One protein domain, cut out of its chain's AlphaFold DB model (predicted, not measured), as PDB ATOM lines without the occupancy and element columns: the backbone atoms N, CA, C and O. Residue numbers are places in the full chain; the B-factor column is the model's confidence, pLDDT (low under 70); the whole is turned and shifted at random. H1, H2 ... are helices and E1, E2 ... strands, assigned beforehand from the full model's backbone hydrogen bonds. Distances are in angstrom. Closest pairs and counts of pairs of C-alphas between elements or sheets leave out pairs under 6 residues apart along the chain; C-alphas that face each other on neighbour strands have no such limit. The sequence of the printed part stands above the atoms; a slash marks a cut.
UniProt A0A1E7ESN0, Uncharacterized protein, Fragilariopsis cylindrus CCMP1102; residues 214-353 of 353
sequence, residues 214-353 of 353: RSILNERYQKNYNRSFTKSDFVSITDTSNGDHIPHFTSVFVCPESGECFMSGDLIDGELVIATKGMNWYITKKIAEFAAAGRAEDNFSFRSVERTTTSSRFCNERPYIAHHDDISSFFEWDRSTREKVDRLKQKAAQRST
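This is residues 214 to 353 of the 353 residues of an uncharacterized protein of Fragilariopsis cylindrus CCMP1102 (UniProt A0A1E7ESN0). A small antiparallel sheet, E1 E2 E3, lies between two long helices: H2 covers one face and H4 packs over the other, which makes three layers, helices on both faces of a sheet. A small hairpin, E4 and E5, sits beside this body with E5 near E2, H1 packs on H2 with its residues 214 to 217, and residues 304 to 310 of the long link after H2 stick out. The 140 printed residues hold four named helices and five named strands, in the order H1 E1 E2 E3 E4 E5 H2 H3 H4, and the class is mixed, helices and strands. The whole is compact, with a radius of gyration of the C-alphas of 14.8 A and spans of 45 by 35 by 25 A.

The larger sheet has E1, residues 234 to 239, 16.3 A long, E2, residues 248 to 254, 20.1 A, and E3, residues 261 to 263, 6.5 A. The other sheet has E4, residues 272 to 276, 10.9 A, and E5, residues 279 to 282, 10.0 A. H2 is residues 285 to 303, 27.3 A, and H4 residues 335 to 352, 25.9 A, ending with C-alpha 352 at (-9.792, -51.603, -33.576). H1 is residues 214 to 225, 15.8 A, beginning with C-alpha 214 at (-15.470, -31.869, -40.789), and H3 is residues 327 to 330, 5.5 A.

E1, E2 and E3 form a meander, each strand the antiparallel neighbour of the one before. In the hairpin E1 and E2, N 237 and O 250 are 2.8 A apart; in the hairpin E2 and E3, N 253 and O 262 are 2.8 A apart. H2 is on this sheet at a height of 7.0 A, over E2 and E3, slantwise to the strands at 55 degrees to E3 on the local plane; its closest C-alphas to E2 are Ala 288 and Thr 250, 5.0 A. H4, on the opposite face at a height of 9.1 A, runs along the strands at 16 degrees to E2 on the local plane; the closest C-alphas of H4 and E2 are Leu 344 and Val 254, 6.6 A. H1 and H2 touch at a steep tilt of 44 degrees, the same way, the closest C-alphas being Arg 214 and Ala 293, 5.6 A. In the hairpin E4 and E5, N 279 and O 276 are 2.9 A apart; the closest C-alphas of E5 and E2 are Trp 281 and Thr 250, 4.9 A. H3 touches no helix; its closest C-alpha to E3 is Ile 327, 7.6 A from Cys 261. In H1, H2 and H4 every O i to N i+4 pair is within hydrogen-bond range; H3 is too short for one.

The two C-alphas farthest apart, Gly 243 and Glu 306, are 46.2 A apart. The printed part has no cut. The link from H2 to H3 is long, 23 residues. Mean pLDDT of the printed part is 88.4; residues 306 to 311 and 321 to 331 are under 70.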
ATOM      1  N   ARG A 214     -15.027 -30.496 -40.498       95.88
ATOM      2  CA  ARG A 214     -15.470 -31.869 -40.789       95.88
ATOM      3  C   ARG A 214     -14.846 -32.435 -42.055       95.88
ATOM      4  O   ARG A 214     -14.595 -33.631 -42.100       95.88
ATOM      5  N   SER A 215     -14.634 -31.608 -43.076       95.69
ATOM      6  CA  SER A 215     -14.013 -32.056 -44.325       95.69
ATOM      7  C   SER A 215     -12.545 -32.401 -44.098       95.69
ATOM      8  O   SER A 215     -12.116 -33.476 -44.500       95.69
ATOM      9  N   ILE A 216     -11.818 -31.523 -43.403       94.56
ATOM     10  CA  ILE A 216     -10.388 -31.686 -43.105       94.56
ATOM     11  C   ILE A 216     -10.168 -32.896 -42.199       94.56
ATOM     12  O   ILE A 216      -9.358 -33.769 -42.510       94.56
ATOM     13  N   LEU A 217     -10.968 -33.015 -41.134       95.62
ATOM     14  CA  LEU A 217     -10.927 -34.191 -40.277       95.62
ATOM     15  C   LEU A 217     -11.207 -35.458 -41.099       95.62
ATOM     16  O   LEU A 217     -10.520 -36.460 -40.942       95.62
ATOM     17  N   ASN A 218     -12.186 -35.440 -42.010       96.62
ATOM     18  CA  ASN A 218     -12.542 -36.638 -42.770       96.62
ATOM     19  C   ASN A 218     -11.442 -37.043 -43.759       96.62
ATOM     20  O   ASN A 218     -11.163 -38.231 -43.901       96.62
ATOM     21  N   GLU A 219     -10.792 -36.069 -44.392       95.38
ATOM     22  CA  GLU A 219      -9.615 -36.286 -45.235       95.38
ATOM     23  C   GLU A 219      -8.476 -36.938 -44.443       95.38
ATOM     24  O   GLU A 219      -7.907 -37.938 -44.887       95.38
ATOM     25  N   ARG A 220      -8.204 -36.461 -43.220       93.94
ATOM     26  CA  ARG A 220      -7.233 -37.095 -42.316       93.94
ATOM     27  C   ARG A 220      -7.594 -38.551 -42.019       93.94
ATOM     28  O   ARG A 220      -6.709 -39.405 -42.045       93.94
ATOM     29  N   TYR A 221      -8.868 -38.856 -41.758       95.56
ATOM     30  CA  TYR A 221      -9.298 -40.240 -41.523       95.56
ATOM     31  C   TYR A 221      -9.123 -41.123 -42.762       95.56
ATOM     32  O   TYR A 221      -8.666 -42.261 -42.643       95.56
ATOM     33  N   GLN A 222      -9.431 -40.597 -43.948       95.94
ATOM     34  CA  GLN A 222      -9.236 -41.321 -45.204       95.94
ATOM     35  C   GLN A 222      -7.750 -41.597 -45.445       95.94
ATOM     36  O   GLN A 222      -7.390 -42.718 -45.788       95.94
ATOM     37  N   LYS A 223      -6.883 -40.611 -45.190       94.56
ATOM     38  CA  LYS A 223      -5.433 -40.737 -45.362       94.56
ATOM     39  C   LYS A 223      -4.804 -41.734 -44.384       94.56
ATOM     40  O   LYS A 223      -4.015 -42.573 -44.804       94.56
ATOM     41  N   ASN A 224      -5.134 -41.642 -43.096       94.12
ATOM     42  CA  ASN A 224      -4.428 -42.397 -42.054       94.12
ATOM     43  C   ASN A 224      -5.019 -43.785 -41.803       94.12
ATOM     44  O   ASN A 224      -4.301 -44.682 -41.369       94.12
ATOM     45  N   TYR A 225      -6.314 -43.962 -42.065       93.75
ATOM     46  CA  TYR A 225      -7.040 -45.174 -41.689       93.75
ATOM     47  C   TYR A 225      -7.850 -45.786 -42.840       93.75
ATOM     48  O   TYR A 225      -8.595 -46.740 -42.626       93.75
ATOM     49  N   ASN A 226      -7.742 -45.236 -44.059       95.38
ATOM     50  CA  ASN A 226      -8.498 -45.670 -45.238       95.38
ATOM     51  C   ASN A 226     -10.019 -45.754 -44.992       95.38
ATOM     52  O   ASN A 226     -10.706 -46.655 -45.477       95.38
ATOM     53  N   ARG A 227     -10.560 -44.825 -44.193       93.31
ATOM     54  CA  ARG A 227     -11.989 -44.789 -43.859       93.31
ATOM     55  C   ARG A 227     -12.496 -43.379 -43.609       93.31
ATOM     56  O   ARG A 227     -11.732 -42.438 -43.472       93.31
ATOM     57  N   SER A 228     -13.810 -43.223 -43.542       95.62
ATOM     58  CA  SER A 228     -14.471 -41.955 -43.214       95.62
ATOM     59  C   SER A 228     -15.258 -42.099 -41.920       95.62
ATOM     60  O   SER A 228     -15.833 -43.160 -41.662       95.62
ATOM     61  N   PHE A 229     -15.309 -41.043 -41.112       95.06
ATOM     62  CA  PHE A 229     -16.248 -41.008 -39.994       95.06
ATOM     63  C   PHE A 229     -17.640 -40.609 -40.497       95.06
ATOM     64  O   PHE A 229     -17.826 -40.020 -41.564       95.06
ATOM     65  N   THR A 230     -18.655 -40.933 -39.714       96.19
ATOM     66  CA  THR A 230     -20.064 -40.737 -40.044       96.19
ATOM     67  C   THR A 230     -20.734 -39.812 -39.036       96.19
ATOM     68  O   THR A 230     -20.192 -39.495 -37.981       96.19
ATOM     69  N   LYS A 231     -21.981 -39.413 -39.313       96.25
ATOM     70  CA  LYS A 231     -22.811 -38.703 -38.323       96.25
ATOM     71  C   LYS A 231     -23.058 -39.526 -37.054       96.25
ATOM     72  O   LYS A 231     -23.376 -38.943 -36.028       96.25
ATOM     73  N   SER A 232     -22.933 -40.855 -37.121       96.00
ATOM     74  CA  SER A 232     -23.133 -41.726 -35.955       96.00
ATOM     75  C   SER A 232     -21.993 -41.654 -34.943       96.00
ATOM     76  O   SER A 232     -22.177 -42.094 -33.818       96.00
ATOM     77  N   ASP A 233     -20.851 -41.077 -35.320       97.38
ATOM     78  CA  ASP A 233     -19.695 -40.900 -34.438       97.38
ATOM     79  C   ASP A 233     -19.775 -39.566 -33.650       97.38
ATOM     80  O   ASP A 233     -18.841 -39.189 -32.947       97.38
ATOM     81  N   PHE A 234     -20.909 -38.853 -33.743       97.75
ATOM     82  CA  PHE A 234     -21.227 -37.660 -32.956       97.75
ATOM     83  C   PHE A 234     -22.404 -37.927 -32.011       97.75
ATOM     84  O   PHE A 234     -23.452 -38.430 -32.423       97.75
ATOM     85  N   VAL A 235     -22.265 -37.508 -30.756       97.00
ATOM     86  CA  VAL A 235     -23.346 -37.450 -29.766       97.00
ATOM     87  C   VAL A 235     -23.688 -35.992 -29.532       97.00
ATOM     88  O   VAL A 235     -22.902 -35.261 -28.942       97.00
ATOM     89  N   SER A 236     -24.856 -35.559 -29.994       96.56
ATOM     90  CA  SER A 236     -25.338 -34.208 -29.708       96.56
ATOM     91  C   SER A 236     -26.228 -34.204 -28.477       96.56
ATOM     92  O   SER A 236     -27.096 -35.069 -28.325       96.56
ATOM     93  N   ILE A 237     -26.006 -33.208 -27.634       95.25
ATOM     94  CA  ILE A 237     -26.737 -32.948 -26.402       95.25
ATOM     95  C   ILE A 237     -27.529 -31.668 -26.640       95.25
ATOM     96  O   ILE A 237     -26.996 -30.699 -27.186       95.25
ATOM     97  N   THR A 238     -28.802 -31.685 -26.264       95.06
ATOM     98  CA  THR A 238     -29.698 -30.539 -26.406       95.06
ATOM     99  C   THR A 238     -30.089 -30.056 -25.023       95.06
ATOM    100  O   THR A 238     -30.520 -30.866 -24.204       95.06
ATOM    101  N   ASP A 239     -29.984 -28.754 -24.791       92.19
ATOM    102  CA  ASP A 239     -30.452 -28.110 -23.572       92.19
ATOM    103  C   ASP A 239     -31.560 -27.103 -23.889       92.19
ATOM    104  O   ASP A 239     -31.422 -26.229 -24.746       92.19
ATOM    105  N   THR A 240     -32.682 -27.260 -23.195       91.56
ATOM    106  CA  THR A 240     -33.852 -26.375 -23.257       91.56
ATOM    107  C   THR A 240     -34.162 -25.751 -21.894       91.56
ATOM    108  O   THR A 240     -35.239 -25.186 -21.713       91.56
ATOM    109  N   SER A 241     -33.265 -25.884 -20.913       86.06
ATOM    110  CA  SER A 241     -33.501 -25.475 -19.524       86.06
ATOM    111  C   SER A 241     -33.506 -23.958 -19.312       86.06
ATOM    112  O   SER A 241     -34.138 -23.488 -18.370       86.06
ATOM    113  N   ASN A 242     -32.901 -23.181 -20.217       79.50
ATOM    114  CA  ASN A 242     -32.797 -21.720 -20.101       79.50
ATOM    115  C   ASN A 242     -34.121 -20.954 -20.274       79.50
ATOM    116  O   ASN A 242     -34.128 -19.733 -20.190       79.50
ATOM    117  N   GLY A 243     -35.247 -21.626 -20.525       78.75
ATOM    118  CA  GLY A 243     -36.555 -20.967 -20.628       78.75
ATOM    119  C   GLY A 243     -36.790 -20.180 -21.924       78.75
ATOM    120  O   GLY A 243     -37.934 -19.862 -22.223       78.75
ATOM    121  N   ASP A 244     -35.760 -19.960 -22.744       74.75
ATOM    122  CA  ASP A 244     -35.837 -19.175 -23.986       74.75
ATOM    123  C   ASP A 244     -36.606 -19.853 -25.136       74.75
ATOM    124  O   ASP A 244     -36.657 -19.324 -26.243       74.75
ATOM    125  N   HIS A 245     -37.181 -21.045 -24.926       83.75
ATOM    126  CA  HIS A 245     -37.773 -21.933 -25.948       83.75
ATOM    127  C   HIS A 245     -36.839 -22.337 -27.109       83.75
ATOM    128  O   HIS A 245     -37.157 -23.266 -27.853       83.75
ATOM    129  N   ILE A 246     -35.686 -21.686 -27.258       89.38
ATOM    130  CA  ILE A 246     -34.685 -21.963 -28.276       89.38
ATOM    131  C   ILE A 246     -33.737 -23.035 -27.721       89.38
ATOM    132  O   ILE A 246     -33.056 -22.795 -26.721       89.38
ATOM    133  N   PRO A 247     -33.698 -24.236 -28.327       93.94
ATOM    134  CA  PRO A 247     -32.788 -25.282 -27.895       93.94
ATOM    135  C   PRO A 247     -31.343 -24.886 -28.190       93.94
ATOM    136  O   PRO A 247     -31.016 -24.468 -29.302       93.94
ATOM    137  N   HIS A 248     -30.474 -25.100 -27.213       95.12
ATOM    138  CA  HIS A 248     -29.033 -24.993 -27.375       95.12
ATOM    139  C   HIS A 248     -28.433 -26.377 -27.587       95.12
ATOM    140  O   HIS A 248     -28.926 -27.374 -27.058       95.12
ATOM    141  N   PHE A 249     -27.356 -26.448 -28.360       96.31
ATOM    142  CA  PHE A 249     -26.721 -27.705 -28.727       96.31
ATOM    143  C   PHE A 249     -25.245 -27.700 -28.369       96.31
ATOM    144  O   PHE A 249     -24.517 -26.767 -28.698       96.31
ATOM    145  N   THR A 250     -24.782 -28.795 -27.787       96.38
ATOM    146  CA  THR A 250     -23.361 -29.141 -27.742       96.38
ATOM    147  C   THR A 250     -23.174 -30.530 -28.350       96.38
ATOM    148  O   THR A 250     -24.144 -31.265 -28.566       96.38
ATOM    149  N   SER A 251     -21.953 -30.890 -28.722       97.25
ATOM    150  CA  SER A 251     -21.677 -32.175 -29.356       97.25
ATOM    151  C   SER A 251     -20.380 -32.783 -28.845       97.25
ATOM    152  O   SER A 251     -19.411 -32.093 -28.555       97.25
ATOM    153  N   VAL A 252     -20.351 -34.109 -28.791       96.50
ATOM    154  CA  VAL A 252     -19.157 -34.906 -28.522       96.50
ATOM    155  C   VAL A 252     -18.854 -35.717 -29.769       96.50
ATOM    156  O   VAL A 252     -19.708 -36.469 -30.235       96.50
ATOM    157  N   PHE A 253     -17.664 -35.561 -30.331       97.38
ATOM    158  CA  PHE A 253     -17.137 -36.461 -31.347       97.38
ATOM    159  C   PHE A 253     -16.399 -37.607 -30.657       97.38
ATOM    160  O   PHE A 253     -15.525 -37.361 -29.829       97.38
ATOM    161  N   VAL A 254     -16.742 -38.850 -30.983       96.25
ATOM    162  CA  VAL A 254     -16.028 -40.034 -30.494       96.25
ATOM    163  C   VAL A 254     -15.183 -40.571 -31.635       96.25
ATOM    164  O   VAL A 254     -15.717 -41.037 -32.639       96.25
ATOM    165  N   CYS A 255     -13.862 -40.501 -31.489       96.06
ATOM    166  CA  CYS A 255     -12.922 -41.028 -32.463       96.06
ATOM    167  C   CYS A 255     -13.184 -42.526 -32.652       96.06
ATOM    168  O   CYS A 255     -12.992 -43.300 -31.712       96.06
ATOM    169  N   PRO A 256     -13.565 -42.974 -33.857       95.31
ATOM    170  CA  PRO A 256     -13.899 -44.373 -34.056       95.31
ATOM    171  C   PRO A 256     -12.670 -45.300 -34.008       95.31
ATOM    172  O   PRO A 256     -12.856 -46.508 -34.102       95.31
ATOM    173  N   GLU A 257     -11.436 -44.770 -33.981       93.56
ATOM    174  CA  GLU A 257     -10.195 -45.573 -33.907       93.56
ATOM    175  C   GLU A 257      -9.734 -45.762 -32.470       93.56
ATOM    176  O   GLU A 257      -9.503 -46.880 -32.035       93.56
ATOM    177  N   SER A 258      -9.596 -44.660 -31.732       92.62
ATOM    178  CA  SER A 258      -9.046 -44.682 -30.376       92.62
ATOM    179  C   SER A 258     -10.115 -44.711 -29.288       92.62
ATOM    180  O   SER A 258      -9.793 -44.916 -28.124       92.62
ATOM    181  N   GLY A 259     -11.382 -44.451 -29.626       92.56
ATOM    182  CA  GLY A 259     -12.450 -44.252 -28.641       92.56
ATOM    183  C   GLY A 259     -12.342 -42.932 -27.866       92.56
ATOM    184  O   GLY A 259     -13.150 -42.671 -26.973       92.56
ATOM    185  N   GLU A 260     -11.370 -42.078 -28.194       92.94
ATOM    186  CA  GLU A 260     -11.227 -40.767 -27.565       92.94
ATOM    187  C   GLU A 260     -12.421 -39.865 -27.842       92.94
ATOM    188  O   GLU A 260     -13.001 -39.886 -28.927       92.94
ATOM    189  N   CYS A 261     -12.775 -39.045 -26.859       93.88
ATOM    190  CA  CYS A 261     -13.903 -38.133 -26.947       93.88
ATOM    191  C   CYS A 261     -13.410 -36.694 -27.083       93.88
ATOM    192  O   CYS A 261     -12.510 -36.267 -26.368       93.88
ATOM    193  N   PHE A 262     -14.037 -35.930 -27.968       94.88
ATOM    194  CA  PHE A 262     -13.742 -34.524 -28.206       94.88
ATOM    195  C   PHE A 262     -15.042 -33.733 -28.117       94.88
ATOM    196  O   PHE A 262     -15.902 -33.824 -28.991       94.88
ATOM    197  N   MET A 263     -15.211 -32.985 -27.029       94.50
ATOM    198  CA  MET A 263     -16.339 -32.065 -26.873       94.50
ATOM    199  C   MET A 263     -16.226 -30.861 -27.807       94.50
ATOM    200  O   MET A 263     -15.136 -30.527 -28.266       94.50
ATOM    201  N   SER A 264     -17.348 -30.200 -28.081       96.38
ATOM    202  CA  SER A 264     -17.376 -28.946 -28.830       96.38
ATOM    203  C   SER A 264     -16.468 -27.899 -28.179       96.38
ATOM    204  O   SER A 264     -16.690 -27.511 -27.031       96.38
ATOM    205  N   GLY A 265     -15.452 -27.448 -28.916       95.50
ATOM    206  CA  GLY A 265     -14.603 -26.327 -28.519       95.50
ATOM    207  C   GLY A 265     -15.134 -24.992 -29.035       95.50
ATOM    208  O   GLY A 265     -15.896 -24.985 -29.991       95.50
ATOM    209  N   ASP A 266     -14.699 -23.886 -28.449       95.44
ATOM    210  CA  ASP A 266     -15.021 -22.509 -28.802       95.44
ATOM    211  C   ASP A 266     -14.506 -22.178 -30.209       95.44
ATOM    212  O   ASP A 266     -13.339 -21.839 -30.412       95.44
ATOM    213  N   LEU A 267     -15.371 -22.405 -31.197       94.25
ATOM    214  CA  LEU A 267     -15.087 -22.240 -32.617       94.25
ATOM    215  C   LEU A 267     -14.800 -20.767 -32.955       94.25
ATOM    216  O   LEU A 267     -15.669 -19.923 -32.776       94.25
ATOM    217  N   ILE A 268     -13.628 -20.486 -33.536       91.81
ATOM    218  CA  ILE A 268     -13.152 -19.122 -33.852       91.81
ATOM    219  C   ILE A 268     -14.141 -18.350 -34.740       91.81
ATOM    220  O   ILE A 268     -14.422 -17.183 -34.491       91.81
ATOM    221  N   ASP A 269     -14.697 -19.021 -35.750       86.56
ATOM    222  CA  ASP A 269     -15.678 -18.450 -36.684       86.56
ATOM    223  C   ASP A 269     -17.135 -18.779 -36.286       86.56
ATOM    224  O   ASP A 269     -18.061 -18.647 -37.093       86.56
ATOM    225  N   GLY A 270     -17.351 -19.306 -35.078       83.31
ATOM    226  CA  GLY A 270     -18.652 -19.757 -34.599       83.31
ATOM    227  C   GLY A 270     -19.325 -18.747 -33.684       83.31
ATOM    228  O   GLY A 270     -18.702 -18.175 -32.800       83.31
ATOM    229  N   GLU A 271     -20.638 -18.589 -33.840       88.31
ATOM    230  CA  GLU A 271     -21.451 -17.885 -32.851       88.31
ATOM    231  C   GLU A 271     -21.640 -18.790 -31.625       88.31
ATOM    232  O   GLU A 271     -22.549 -19.628 -31.570       88.31
ATOM    233  N   LEU A 272     -20.709 -18.681 -30.673       87.06
ATOM    234  CA  LEU A 272     -20.841 -19.275 -29.350       87.06
ATOM    235  C   LEU A 272     -21.971 -18.558 -28.616       87.06
ATOM    236  O   LEU A 272     -21.937 -17.342 -28.443       87.06
ATOM    237  N   VAL A 273     -22.962 -19.322 -28.163       86.00
ATOM    238  CA  VAL A 273     -24.089 -18.745 -27.429       86.00
ATOM    239  C   VAL A 273     -23.704 -18.595 -25.972       86.00
ATOM    240  O   VAL A 273     -23.781 -17.511 -25.402       86.00
ATOM    241  N   ILE A 274     -23.299 -19.708 -25.361       86.31
ATOM    242  CA  ILE A 274     -23.101 -19.805 -23.921       86.31
ATOM    243  C   ILE A 274     -21.963 -20.792 -23.638       86.31
ATOM    244  O   ILE A 274     -21.982 -21.929 -24.111       86.31
ATOM    245  N   ALA A 275     -21.010 -20.378 -22.804       89.06
ATOM    246  CA  ALA A 275     -20.067 -21.272 -22.142       89.06
ATOM    247  C   ALA A 275     -20.546 -21.518 -20.703       89.06
ATOM    248  O   ALA A 275     -20.416 -20.647 -19.844       89.06
ATOM    249  N   THR A 276     -21.107 -22.698 -20.426       86.94
ATOM    250  CA  THR A 276     -21.673 -23.038 -19.106       86.94
ATOM    251  C   THR A 276     -21.139 -24.370 -18.622       86.94
ATOM    252  O   THR A 276     -21.131 -25.350 -19.364       86.94
ATOM    253  N   LYS A 277     -20.710 -24.413 -17.352       84.62
ATOM    254  CA  LYS A 277     -20.137 -25.605 -16.703       84.62
ATOM    255  C   LYS A 277     -18.955 -26.206 -17.480       84.62
ATOM    256  O   LYS A 277     -18.760 -27.406 -17.425       84.62
ATOM    257  N   GLY A 278     -18.205 -25.385 -18.224       84.62
ATOM    258  CA  GLY A 278     -17.100 -25.823 -19.088       84.62
ATOM    259  C   GLY A 278     -17.524 -26.397 -20.448       84.62
ATOM    260  O   GLY A 278     -16.683 -26.933 -21.161       84.62
ATOM    261  N   MET A 279     -18.813 -26.338 -20.800       90.56
ATOM    262  CA  MET A 279     -19.329 -26.765 -22.102       90.56
ATOM    263  C   MET A 279     -19.633 -25.562 -22.985       90.56
ATOM    264  O   MET A 279     -20.245 -24.598 -22.525       90.56
ATOM    265  N   ASN A 280     -19.289 -25.674 -24.266       94.75
ATOM    266  CA  ASN A 280     -19.652 -24.697 -25.282       94.75
ATOM    267  C   ASN A 280     -20.967 -25.095 -25.956       94.75
ATOM    268  O   ASN A 280     -21.092 -26.205 -26.490       94.75
ATOM    269  N   TRP A 281     -21.933 -24.180 -25.929       95.12
ATOM    270  CA  TRP A 281     -23.273 -24.358 -26.475       95.12
ATOM    271  C   TRP A 281     -23.511 -23.446 -27.681       95.12
ATOM    272  O   TRP A 281     -23.139 -22.271 -27.686       95.12
ATOM    273  N   TYR A 282     -24.181 -23.991 -28.694       96.06
ATOM    274  CA  TYR A 282     -24.419 -23.360 -29.992       96.06
ATOM    275  C   TYR A 282     -25.903 -23.340 -30.353       96.06
ATOM    276  O   TYR A 282     -26.659 -24.226 -29.957       96.06
ATOM    277  N   ILE A 283     -26.301 -22.379 -31.192       95.31
ATOM    278  CA  ILE A 283     -27.693 -22.212 -31.663       95.31
ATOM    279  C   ILE A 283     -28.158 -23.416 -32.488       95.31
ATOM    280  O   ILE A 283     -29.333 -23.775 -32.498       95.31
ATOM    281  N   THR A 284     -27.242 -24.053 -33.222       96.44
ATOM    282  CA  THR A 284     -27.588 -25.170 -34.104       96.44
ATOM    283  C   THR A 284     -26.714 -26.384 -33.847       96.44
ATOM    284  O   THR A 284     -25.497 -26.288 -33.672       96.44
ATOM    285  N   LYS A 285     -27.331 -27.564 -33.954       96.94
ATOM    286  CA  LYS A 285     -26.641 -28.858 -33.912       96.94
ATOM    287  C   LYS A 285     -25.465 -28.932 -34.891       96.94
ATOM    288  O   LYS A 285     -24.423 -29.491 -34.571       96.94
ATOM    289  N   LYS A 286     -25.614 -28.349 -36.085       97.00
ATOM    290  CA  LYS A 286     -24.572 -28.354 -37.120       97.00
ATOM    291  C   LYS A 286     -23.312 -27.608 -36.670       97.00
ATOM    292  O   LYS A 286     -22.215 -28.100 -36.923       97.00
ATOM    293  N   ILE A 287     -23.463 -26.452 -36.017       96.69
ATOM    294  CA  ILE A 287     -22.322 -25.680 -35.503       96.69
ATOM    295  C   ILE A 287     -21.667 -26.434 -34.342       96.69
ATOM    296  O   ILE A 287     -20.449 -26.565 -34.336       96.69
ATOM    297  N   ALA A 288     -22.451 -27.032 -33.441       97.19
ATOM    298  CA  ALA A 288     -21.910 -27.864 -32.366       97.19
ATOM    299  C   ALA A 288     -21.080 -29.056 -32.893       97.19
ATOM    300  O   ALA A 288     -19.992 -29.333 -32.383       97.19
ATOM    301  N   GLU A 289     -21.548 -29.738 -33.947       97.75
ATOM    302  CA  GLU A 289     -20.789 -30.802 -34.624       97.75
ATOM    303  C   GLU A 289     -19.504 -30.268 -35.283       97.75
ATOM    304  O   GLU A 289     -18.468 -30.931 -35.233       97.75
ATOM    305  N   PHE A 290     -19.544 -29.081 -35.901       96.81
ATOM    306  CA  PHE A 290     -18.351 -28.430 -36.461       96.81
ATOM    307  C   PHE A 290     -17.337 -28.060 -35.381       96.81
ATOM    308  O   PHE A 290     -16.157 -28.338 -35.560       96.81
ATOM    309  N   ALA A 291     -17.797 -27.512 -34.260       97.06
ATOM    310  CA  ALA A 291     -16.981 -27.209 -33.094       97.06
ATOM    311  C   ALA A 291     -16.314 -28.470 -32.517       97.06
ATOM    312  O   ALA A 291     -15.123 -28.460 -32.224       97.06
ATOM    313  N   ALA A 292     -17.042 -29.588 -32.409       97.44
ATOM    314  CA  ALA A 292     -16.478 -30.854 -31.928       97.44
ATOM    315  C   ALA A 292     -15.455 -31.452 -32.911       97.44
ATOM    316  O   ALA A 292     -14.411 -31.956 -32.501       97.44
ATOM    317  N   ALA A 293     -15.723 -31.364 -34.219       97.44
ATOM    318  CA  ALA A 293     -14.780 -31.802 -35.247       97.44
ATOM    319  C   ALA A 293     -13.519 -30.923 -35.289       97.44
ATOM    320  O   ALA A 293     -12.415 -31.451 -35.378       97.44
ATOM    321  N   GLY A 294     -13.678 -29.600 -35.182       95.94
ATOM    322  CA  GLY A 294     -12.568 -28.650 -35.107       95.94
ATOM    323  C   GLY A 294     -11.696 -28.918 -33.885       95.94
ATOM    324  O   GLY A 294     -10.479 -29.018 -34.003       95.94
ATOM    325  N   ARG A 295     -12.331 -29.185 -32.738       95.75
ATOM    326  CA  ARG A 295     -11.638 -29.595 -31.517       95.75
ATOM    327  C   ARG A 295     -10.816 -30.865 -31.716       95.75
ATOM    328  O   ARG A 295      -9.670 -30.923 -31.274       95.75
ATOM    329  N   ALA A 296     -11.388 -31.887 -32.350       95.88
ATOM    330  CA  ALA A 296     -10.679 -33.132 -32.634       95.88
ATOM    331  C   ALA A 296      -9.482 -32.901 -33.567       95.88
ATOM    332  O   ALA A 296      -8.386 -33.390 -33.303       95.88
ATOM    333  N   GLU A 297      -9.674 -32.104 -34.618       95.19
ATOM    334  CA  GLU A 297      -8.637 -31.776 -35.593       95.19
ATOM    335  C   GLU A 297      -7.467 -31.010 -34.966       95.19
ATOM    336  O   GLU A 297      -6.315 -31.386 -35.188       95.19
ATOM    337  N   ASP A 298      -7.745 -30.010 -34.124       93.56
ATOM    338  CA  ASP A 298      -6.726 -29.261 -33.379       93.56
ATOM    339  C   ASP A 298      -5.891 -30.187 -32.481       93.56
ATOM    340  O   ASP A 298      -4.667 -30.061 -32.402       93.56
ATOM    341  N   ASN A 299      -6.542 -31.157 -31.832       93.50
ATOM    342  CA  ASN A 299      -5.878 -32.140 -30.977       93.50
ATOM    343  C   ASN A 299      -5.010 -33.119 -31.767       93.50
ATOM    344  O   ASN A 299      -3.858 -33.363 -31.406       93.50
ATOM    345  N   PHE A 300      -5.533 -33.672 -32.856       92.81
ATOM    346  CA  PHE A 300      -4.774 -34.574 -33.714       92.81
ATOM    347  C   PHE A 300      -3.591 -33.863 -34.383       92.81
ATOM    348  O   PHE A 300      -2.495 -34.416 -34.398       92.81
ATOM    349  N   SER A 301      -3.774 -32.621 -34.843       91.50
ATOM    350  CA  SER A 301      -2.704 -31.790 -35.418       91.50
ATOM    351  C   SER A 301      -1.617 -31.463 -34.398       91.50
ATOM    352  O   SER A 301      -0.433 -31.446 -34.719       91.50
ATOM    353  N   PHE A 302      -2.001 -31.235 -33.141       90.50
ATOM    354  CA  PHE A 302      -1.044 -31.001 -32.065       90.50
ATOM    355  C   PHE A 302      -0.187 -32.236 -31.756       90.50
ATOM    356  O   PHE A 302       1.001 -32.102 -31.451       90.50
ATOM    357  N   ARG A 303      -0.785 -33.431 -31.835       89.00
ATOM    358  CA  ARG A 303      -0.105 -34.709 -31.576       89.00
ATOM    359  C   ARG A 303       0.701 -35.209 -32.770       89.00
ATOM    360  O   ARG A 303       1.667 -35.945 -32.570       89.00
ATOM    361  N   SER A 304       0.336 -34.838 -33.997       88.06
ATOM    362  CA  SER A 304       1.143 -35.177 -35.163       88.06
ATOM    363  C   SER A 304       2.497 -34.476 -35.070       88.06
ATOM    364  O   SER A 304       2.580 -33.253 -34.986       88.06
ATOM    365  N   VAL A 305       3.574 -35.264 -35.101       77.25
ATOM    366  CA  VAL A 305       4.964 -34.769 -35.101       77.25
ATOM    367  C   VAL A 305       5.238 -33.877 -36.320       77.25
ATOM    368  O   VAL A 305       6.119 -33.019 -36.278       77.25
ATOM    369  N   GLU A 306       4.425 -34.012 -37.371       66.56
ATOM    370  CA  GLU A 306       4.294 -33.067 -38.479       66.56
ATOM    371  C   GLU A 306       3.676 -31.745 -37.991       66.56
ATOM    372  O   GLU A 306       2.549 -31.389 -38.327       66.56
ATOM    373  N   ARG A 307       4.425 -30.985 -37.188       59.81
ATOM    374  CA  ARG A 307       4.132 -29.572 -36.944       59.81
ATOM    375  C   ARG A 307       4.430 -28.800 -38.217       59.81
ATOM    376  O   ARG A 307       5.452 -28.123 -38.327       59.81
ATOM    377  N   THR A 308       3.544 -28.887 -39.196       56.06
ATOM    378  CA  THR A 308       3.494 -27.877 -40.244       56.06
ATOM    379  C   THR A 308       3.195 -26.560 -39.541       56.06
ATOM    380  O   THR A 308       2.199 -26.428 -38.834       56.06
ATOM    381  N   THR A 309       4.080 -25.580 -39.703       56.16
ATOM    382  CA  THR A 309       4.056 -24.249 -39.068       56.16
ATOM    383  C   THR A 309       2.802 -23.417 -39.381       56.16
ATOM    384  O   THR A 309       2.708 -22.263 -38.977       56.16
ATOM    385  N   THR A 310       1.823 -23.995 -40.076       57.41
ATOM    386  CA  THR A 310       0.644 -23.335 -40.631       57.41
ATOM    387  C   THR A 310      -0.672 -24.033 -40.277       57.41
ATOM    388  O   THR A 310      -1.661 -23.786 -40.963       57.41
ATOM    389  N   SER A 311      -0.736 -24.917 -39.269       66.19
ATOM    390  CA  SER A 311      -2.023 -25.532 -38.911       66.19
ATOM    391  C   SER A 311      -2.985 -24.454 -38.396       66.19
ATOM    392  O   SER A 311      -2.850 -23.971 -37.269       66.19
ATOM    393  N   SER A 312      -3.941 -24.058 -39.235       83.75
ATOM    394  CA  SER A 312      -5.044 -23.188 -38.844       83.75
ATOM    395  C   SER A 312      -5.815 -23.886 -37.732       83.75
ATOM    396  O   SER A 312      -6.359 -24.967 -37.956       83.75
ATOM    397  N   ARG A 313      -5.824 -23.291 -36.541       91.12
ATOM    398  CA  ARG A 313      -6.653 -23.775 -35.438       91.12
ATOM    399  C   ARG A 313      -8.118 -23.502 -35.750       91.12
ATOM    400  O   ARG A 313      -8.424 -22.489 -36.377       91.12
ATOM    401  N   PHE A 314      -9.000 -24.382 -35.296       94.00
ATOM    402  CA  PHE A 314     -10.448 -24.191 -35.401       94.00
ATOM    403  C   PHE A 314     -11.044 -23.639 -34.114       94.00
ATOM    404  O   PHE A 314     -11.993 -22.857 -34.166       94.00
ATOM    405  N   CYS A 315     -10.495 -24.043 -32.970       94.75
ATOM    406  CA  CYS A 315     -11.014 -23.708 -31.657       94.75
ATOM    407  C   CYS A 315     -10.002 -22.895 -30.833       94.75
ATOM    408  O   CYS A 315      -8.782 -23.108 -30.887       94.75
ATOM    409  N   ASN A 316     -10.521 -21.967 -30.025       93.19
ATOM    410  CA  ASN A 316      -9.722 -21.081 -29.181       93.19
ATOM    411  C   ASN A 316      -8.979 -21.833 -28.072       93.19
ATOM    412  O   ASN A 316      -7.857 -21.458 -27.706       93.19
ATOM    413  N   GLU A 317      -9.532 -22.928 -27.547       91.69
ATOM    414  CA  GLU A 317      -8.925 -23.586 -26.394       91.69
ATOM    415  C   GLU A 317      -7.753 -24.475 -26.788       91.69
ATOM    416  O   GLU A 317      -7.677 -25.029 -27.887       91.69
ATOM    417  N   ARG A 318      -6.813 -24.636 -25.865       89.62
ATOM    418  CA  ARG A 318      -5.572 -25.370 -26.122       89.62
ATOM    419  C   ARG A 318      -5.858 -26.859 -26.371       89.62
ATOM    420  O   ARG A 318      -6.765 -27.392 -25.729       89.62
ATOM    421  N   PRO A 319      -5.101 -27.532 -27.254       88.88
ATOM    422  CA  PRO A 319      -5.123 -28.988 -27.369       88.88
ATOM    423  C   PRO A 319      -4.869 -29.673 -26.017       88.88
ATOM    424  O   PRO A 319      -4.131 -29.140 -25.185       88.88
ATOM    425  N   TYR A 320      -5.464 -30.845 -25.809       82.69
ATOM    426  CA  TYR A 320      -5.250 -31.674 -24.627       82.69
ATOM    427  C   TYR A 320      -3.802 -32.162 -24.610       82.69
ATOM    428  O   TYR A 320      -3.315 -32.753 -25.578       82.69
ATOM    429  N   ILE A 321      -3.103 -31.876 -23.510       69.00
ATOM    430  CA  ILE A 321      -1.678 -32.192 -23.357       69.00
ATOM    431  C   ILE A 321      -1.497 -33.698 -23.102       69.00
ATOM    432  O   ILE A 321      -0.474 -34.262 -23.485       69.00
ATOM    433  N   ALA A 322      -2.505 -34.364 -22.527       62.47
ATOM    434  CA  ALA A 322      -2.503 -35.796 -22.261       62.47
ATOM    435  C   ALA A 322      -3.776 -36.478 -22.790       62.47
ATOM    436  O   ALA A 322      -4.853 -35.890 -22.821       62.47
ATOM    437  N   HIS A 323      -3.663 -37.762 -23.146       58.97
ATOM    438  CA  HIS A 323      -4.808 -38.633 -23.464       58.97
ATOM    439  C   HIS A 323      -5.742 -38.882 -22.257       58.97
ATOM    440  O   HIS A 323      -6.792 -39.497 -22.420       58.97
ATOM    441  N   HIS A 324      -5.354 -38.424 -21.062       51.59
ATOM    442  CA  HIS A 324      -5.949 -38.779 -19.775       51.59
ATOM    443  C   HIS A 324      -6.651 -37.631 -19.047       51.59
ATOM    444  O   HIS A 324      -7.042 -37.812 -17.896       51.59
ATOM    445  N   ASP A 325      -6.857 -36.484 -19.698       57.00
ATOM    446  CA  ASP A 325      -7.795 -35.489 -19.174       57.00
ATOM    447  C   ASP A 325      -9.197 -36.082 -19.323       57.00
ATOM    448  O   ASP A 325      -9.858 -35.954 -20.354       57.00
ATOM    449  N   ASP A 326      -9.583 -36.868 -18.323       61.50
ATOM    450  CA  ASP A 326     -10.761 -37.707 -18.344       61.50
ATOM    451  C   ASP A 326     -11.977 -36.783 -18.335       61.50
ATOM    452  O   ASP A 326     -12.432 -36.308 -17.293       61.50
ATOM    453  N   ILE A 327     -12.482 -36.481 -19.531       66.31
ATOM    454  CA  ILE A 327     -13.663 -35.641 -19.770       66.31
ATOM    455  C   ILE A 327     -14.850 -36.138 -18.926       66.31
ATOM    456  O   ILE A 327     -15.725 -35.365 -18.549       66.31
ATOM    457  N   SER A 328     -14.849 -37.425 -18.571       64.75
ATOM    458  CA  SER A 328     -15.825 -38.045 -17.676       64.75
ATOM    459  C   SER A 328     -15.847 -37.451 -16.259       64.75
ATOM    460  O   SER A 328     -16.904 -37.446 -15.631       64.75
ATOM    461  N   SER A 329     -14.719 -36.931 -15.767       65.19
ATOM    462  CA  SER A 329     -14.596 -36.356 -14.422       65.19
ATOM    463  C   SER A 329     -15.097 -34.916 -14.339       65.19
ATOM    464  O   SER A 329     -15.563 -34.480 -13.289       65.19
ATOM    465  N   PHE A 330     -15.016 -34.178 -15.447       61.47
ATOM    466  CA  PHE A 330     -15.246 -32.737 -15.434       61.47
ATOM    467  C   PHE A 330     -16.717 -32.363 -15.619       61.47
ATOM    468  O   PHE A 330     -17.126 -31.248 -15.298       61.47
ATOM    469  N   PHE A 331     -17.530 -33.291 -16.126       69.19
ATOM    470  CA  PHE A 331     -18.887 -32.983 -16.539       69.19
ATOM    471  C   PHE A 331     -19.909 -33.957 -15.969       69.19
ATOM    472  O   PHE A 331     -19.887 -35.165 -16.209       69.19
ATOM    473  N   GLU A 332     -20.892 -33.387 -15.285       80.50
ATOM    474  CA  GLU A 332     -22.100 -34.083 -14.874       80.50
ATOM    475  C   GLU A 332     -23.008 -34.278 -16.099       80.50
ATOM    476  O   GLU A 332     -23.933 -33.514 -16.365       80.50
ATOM    477  N   TRP A 333     -22.672 -35.268 -16.926       81.44
ATOM    478  CA  TRP A 333     -23.525 -35.679 -18.037       81.44
ATOM    479  C   TRP A 333     -24.784 -36.355 -17.517       81.44
ATOM    480  O   TRP A 333     -24.725 -37.152 -16.576       81.44
ATOM    481  N   ASP A 334     -25.909 -36.120 -18.196       87.06
ATOM    482  CA  ASP A 334     -27.083 -36.952 -17.984       87.06
ATOM    483  C   ASP A 334     -26.752 -38.422 -18.304       87.06
ATOM    484  O   ASP A 334     -25.909 -38.736 -19.156       87.06
ATOM    485  N   ARG A 335     -27.434 -39.342 -17.610       88.19
ATOM    486  CA  ARG A 335     -27.213 -40.787 -17.760       88.19
ATOM    487  C   ARG A 335     -27.339 -41.240 -19.222       88.19
ATOM    488  O   ARG A 335     -26.547 -42.069 -19.657       88.19
ATOM    489  N   SER A 336     -28.276 -40.685 -19.994       88.75
ATOM    490  CA  SER A 336     -28.497 -41.115 -21.382       88.75
ATOM    491  C   SER A 336     -27.363 -40.682 -22.316       88.75
ATOM    492  O   SER A 336     -26.989 -41.426 -23.222       88.75
ATOM    493  N   THR A 337     -26.792 -39.496 -22.099       87.62
ATOM    494  CA  THR A 337     -25.631 -38.998 -22.842       87.62
ATOM    495  C   THR A 337     -24.414 -39.866 -22.557       87.62
ATOM    496  O   THR A 337     -23.747 -40.300 -23.499       87.62
ATOM    497  N   ARG A 338     -24.175 -40.198 -21.283       90.00
ATOM    498  CA  ARG A 338     -23.097 -41.110 -20.884       90.00
ATOM    499  C   ARG A 338     -23.234 -42.473 -21.559       90.00
ATOM    500  O   ARG A 338     -22.311 -42.902 -22.239       90.00
ATOM    501  N   GLU A 339     -24.419 -43.081 -21.498       92.19
ATOM    502  CA  GLU A 339     -24.688 -44.364 -22.160       92.19
ATOM    503  C   GLU A 339     -24.456 -44.317 -23.678       92.19
ATOM    504  O   GLU A 339     -23.937 -45.270 -24.261       92.19
ATOM    505  N   LYS A 340     -24.828 -43.219 -24.350       90.69
ATOM    506  CA  LYS A 340     -24.586 -43.054 -25.794       90.69
ATOM    507  C   LYS A 340     -23.098 -42.971 -26.111       90.69
ATOM    508  O   LYS A 340     -22.652 -43.629 -27.051       90.69
ATOM    509  N   VAL A 341     -22.342 -42.186 -25.345       89.81
ATOM    510  CA  VAL A 341     -20.890 -42.068 -25.524       89.81
ATOM    511  C   VAL A 341     -20.209 -43.408 -25.253       89.81
ATOM    512  O   VAL A 341     -19.400 -43.843 -26.069       89.81
ATOM    513  N   ASP A 342     -20.596 -44.116 -24.194       92.12
ATOM    514  CA  ASP A 342     -20.035 -45.428 -23.859       92.12
ATOM    515  C   ASP A 342     -20.315 -46.470 -24.949       92.12
ATOM    516  O   ASP A 342     -19.416 -47.218 -25.336       92.12
ATOM    517  N   ARG A 343     -21.520 -46.476 -25.539       92.94
ATOM    518  CA  ARG A 343     -21.827 -47.331 -26.701       92.94
ATOM    519  C   ARG A 343     -20.938 -47.016 -27.904       92.94
ATOM    520  O   ARG A 343     -20.523 -47.937 -28.605       92.94
ATOM    521  N   LEU A 344     -20.634 -45.742 -28.160       91.19
ATOM    522  CA  LEU A 344     -19.717 -45.368 -29.242       91.19
ATOM    523  C   LEU A 344     -18.273 -45.760 -28.938       91.19
ATOM    524  O   LEU A 344     -17.595 -46.249 -29.840       91.19
ATOM    525  N   LYS A 345     -17.822 -45.626 -27.687       92.19
ATOM    526  CA  LYS A 345     -16.507 -46.119 -27.251       92.19
ATOM    527  C   LYS A 345     -16.383 -47.629 -27.441       92.19
ATOM    528  O   LYS A 345     -15.411 -48.089 -28.028       92.19
ATOM    529  N   GLN A 346     -17.390 -48.398 -27.025       93.69
ATOM    530  CA  GLN A 346     -17.429 -49.851 -27.237       93.69
ATOM    531  C   GLN A 346     -17.400 -50.205 -28.727       93.69
ATOM    532  O   GLN A 346     -16.646 -51.080 -29.146       93.69
ATOM    533  N   LYS A 347     -18.177 -49.490 -29.546       93.12
ATOM    534  CA  LYS A 347     -18.179 -49.658 -31.003       93.12
ATOM    535  C   LYS A 347     -16.820 -49.320 -31.628       93.12
ATOM    536  O   LYS A 347     -16.434 -49.973 -32.591       93.12
ATOM    537  N   ALA A 348     -16.111 -48.314 -31.115       90.69
ATOM    538  CA  ALA A 348     -14.752 -47.981 -31.545       90.69
ATOM    539  C   ALA A 348     -13.768 -49.104 -31.177       90.69
ATOM    540  O   ALA A 348     -13.046 -49.581 -32.046       90.69
ATOM    541  N   ALA A 349     -13.831 -49.616 -29.944       91.81
ATOM    542  CA  ALA A 349     -12.995 -50.731 -29.494       91.81
ATOM    543  C   ALA A 349     -13.205 -52.010 -30.329       91.81
ATOM    544  O   ALA A 349     -12.244 -52.679 -30.694       91.81
ATOM    545  N   GLN A 350     -14.451 -52.320 -30.706       92.88
ATOM    546  CA  GLN A 350     -14.773 -53.450 -31.594       92.88
ATOM    547  C   GLN A 350     -14.256 -53.280 -33.029       92.88
ATOM    548  O   GLN A 350     -14.177 -54.253 -33.769       92.88
ATOM    549  N   ARG A 351     -13.970 -52.047 -33.461       86.75
ATOM    550  CA  ARG A 351     -13.430 -51.759 -34.798       86.75
ATOM    551  C   ARG A 351     -11.907 -51.782 -34.832       86.75
ATOM    552  O   ARG A 351     -11.353 -51.922 -35.914       86.75
ATOM    553  N   SER A 352     -11.254 -51.586 -33.687       84.06
ATOM    554  CA  SER A 352      -9.792 -51.603 -33.576       84.06
ATOM    555  C   SER A 352      -9.189 -53.009 -33.486       84.06
ATOM    556  O   SER A 352      -7.975 -53.142 -33.606       84.06
ATOM    557  N   THR A 353     -10.015 -54.035 -33.245       83.69
ATOM    558  CA  THR A 353      -9.625 -55.456 -33.192       83.69
ATOM    559  C   THR A 353      -9.683 -56.108 -34.561       83.69
ATOM    560  O   THR A 353      -8.723 -56.821 -34.914       83.69
TER     561      THR A 353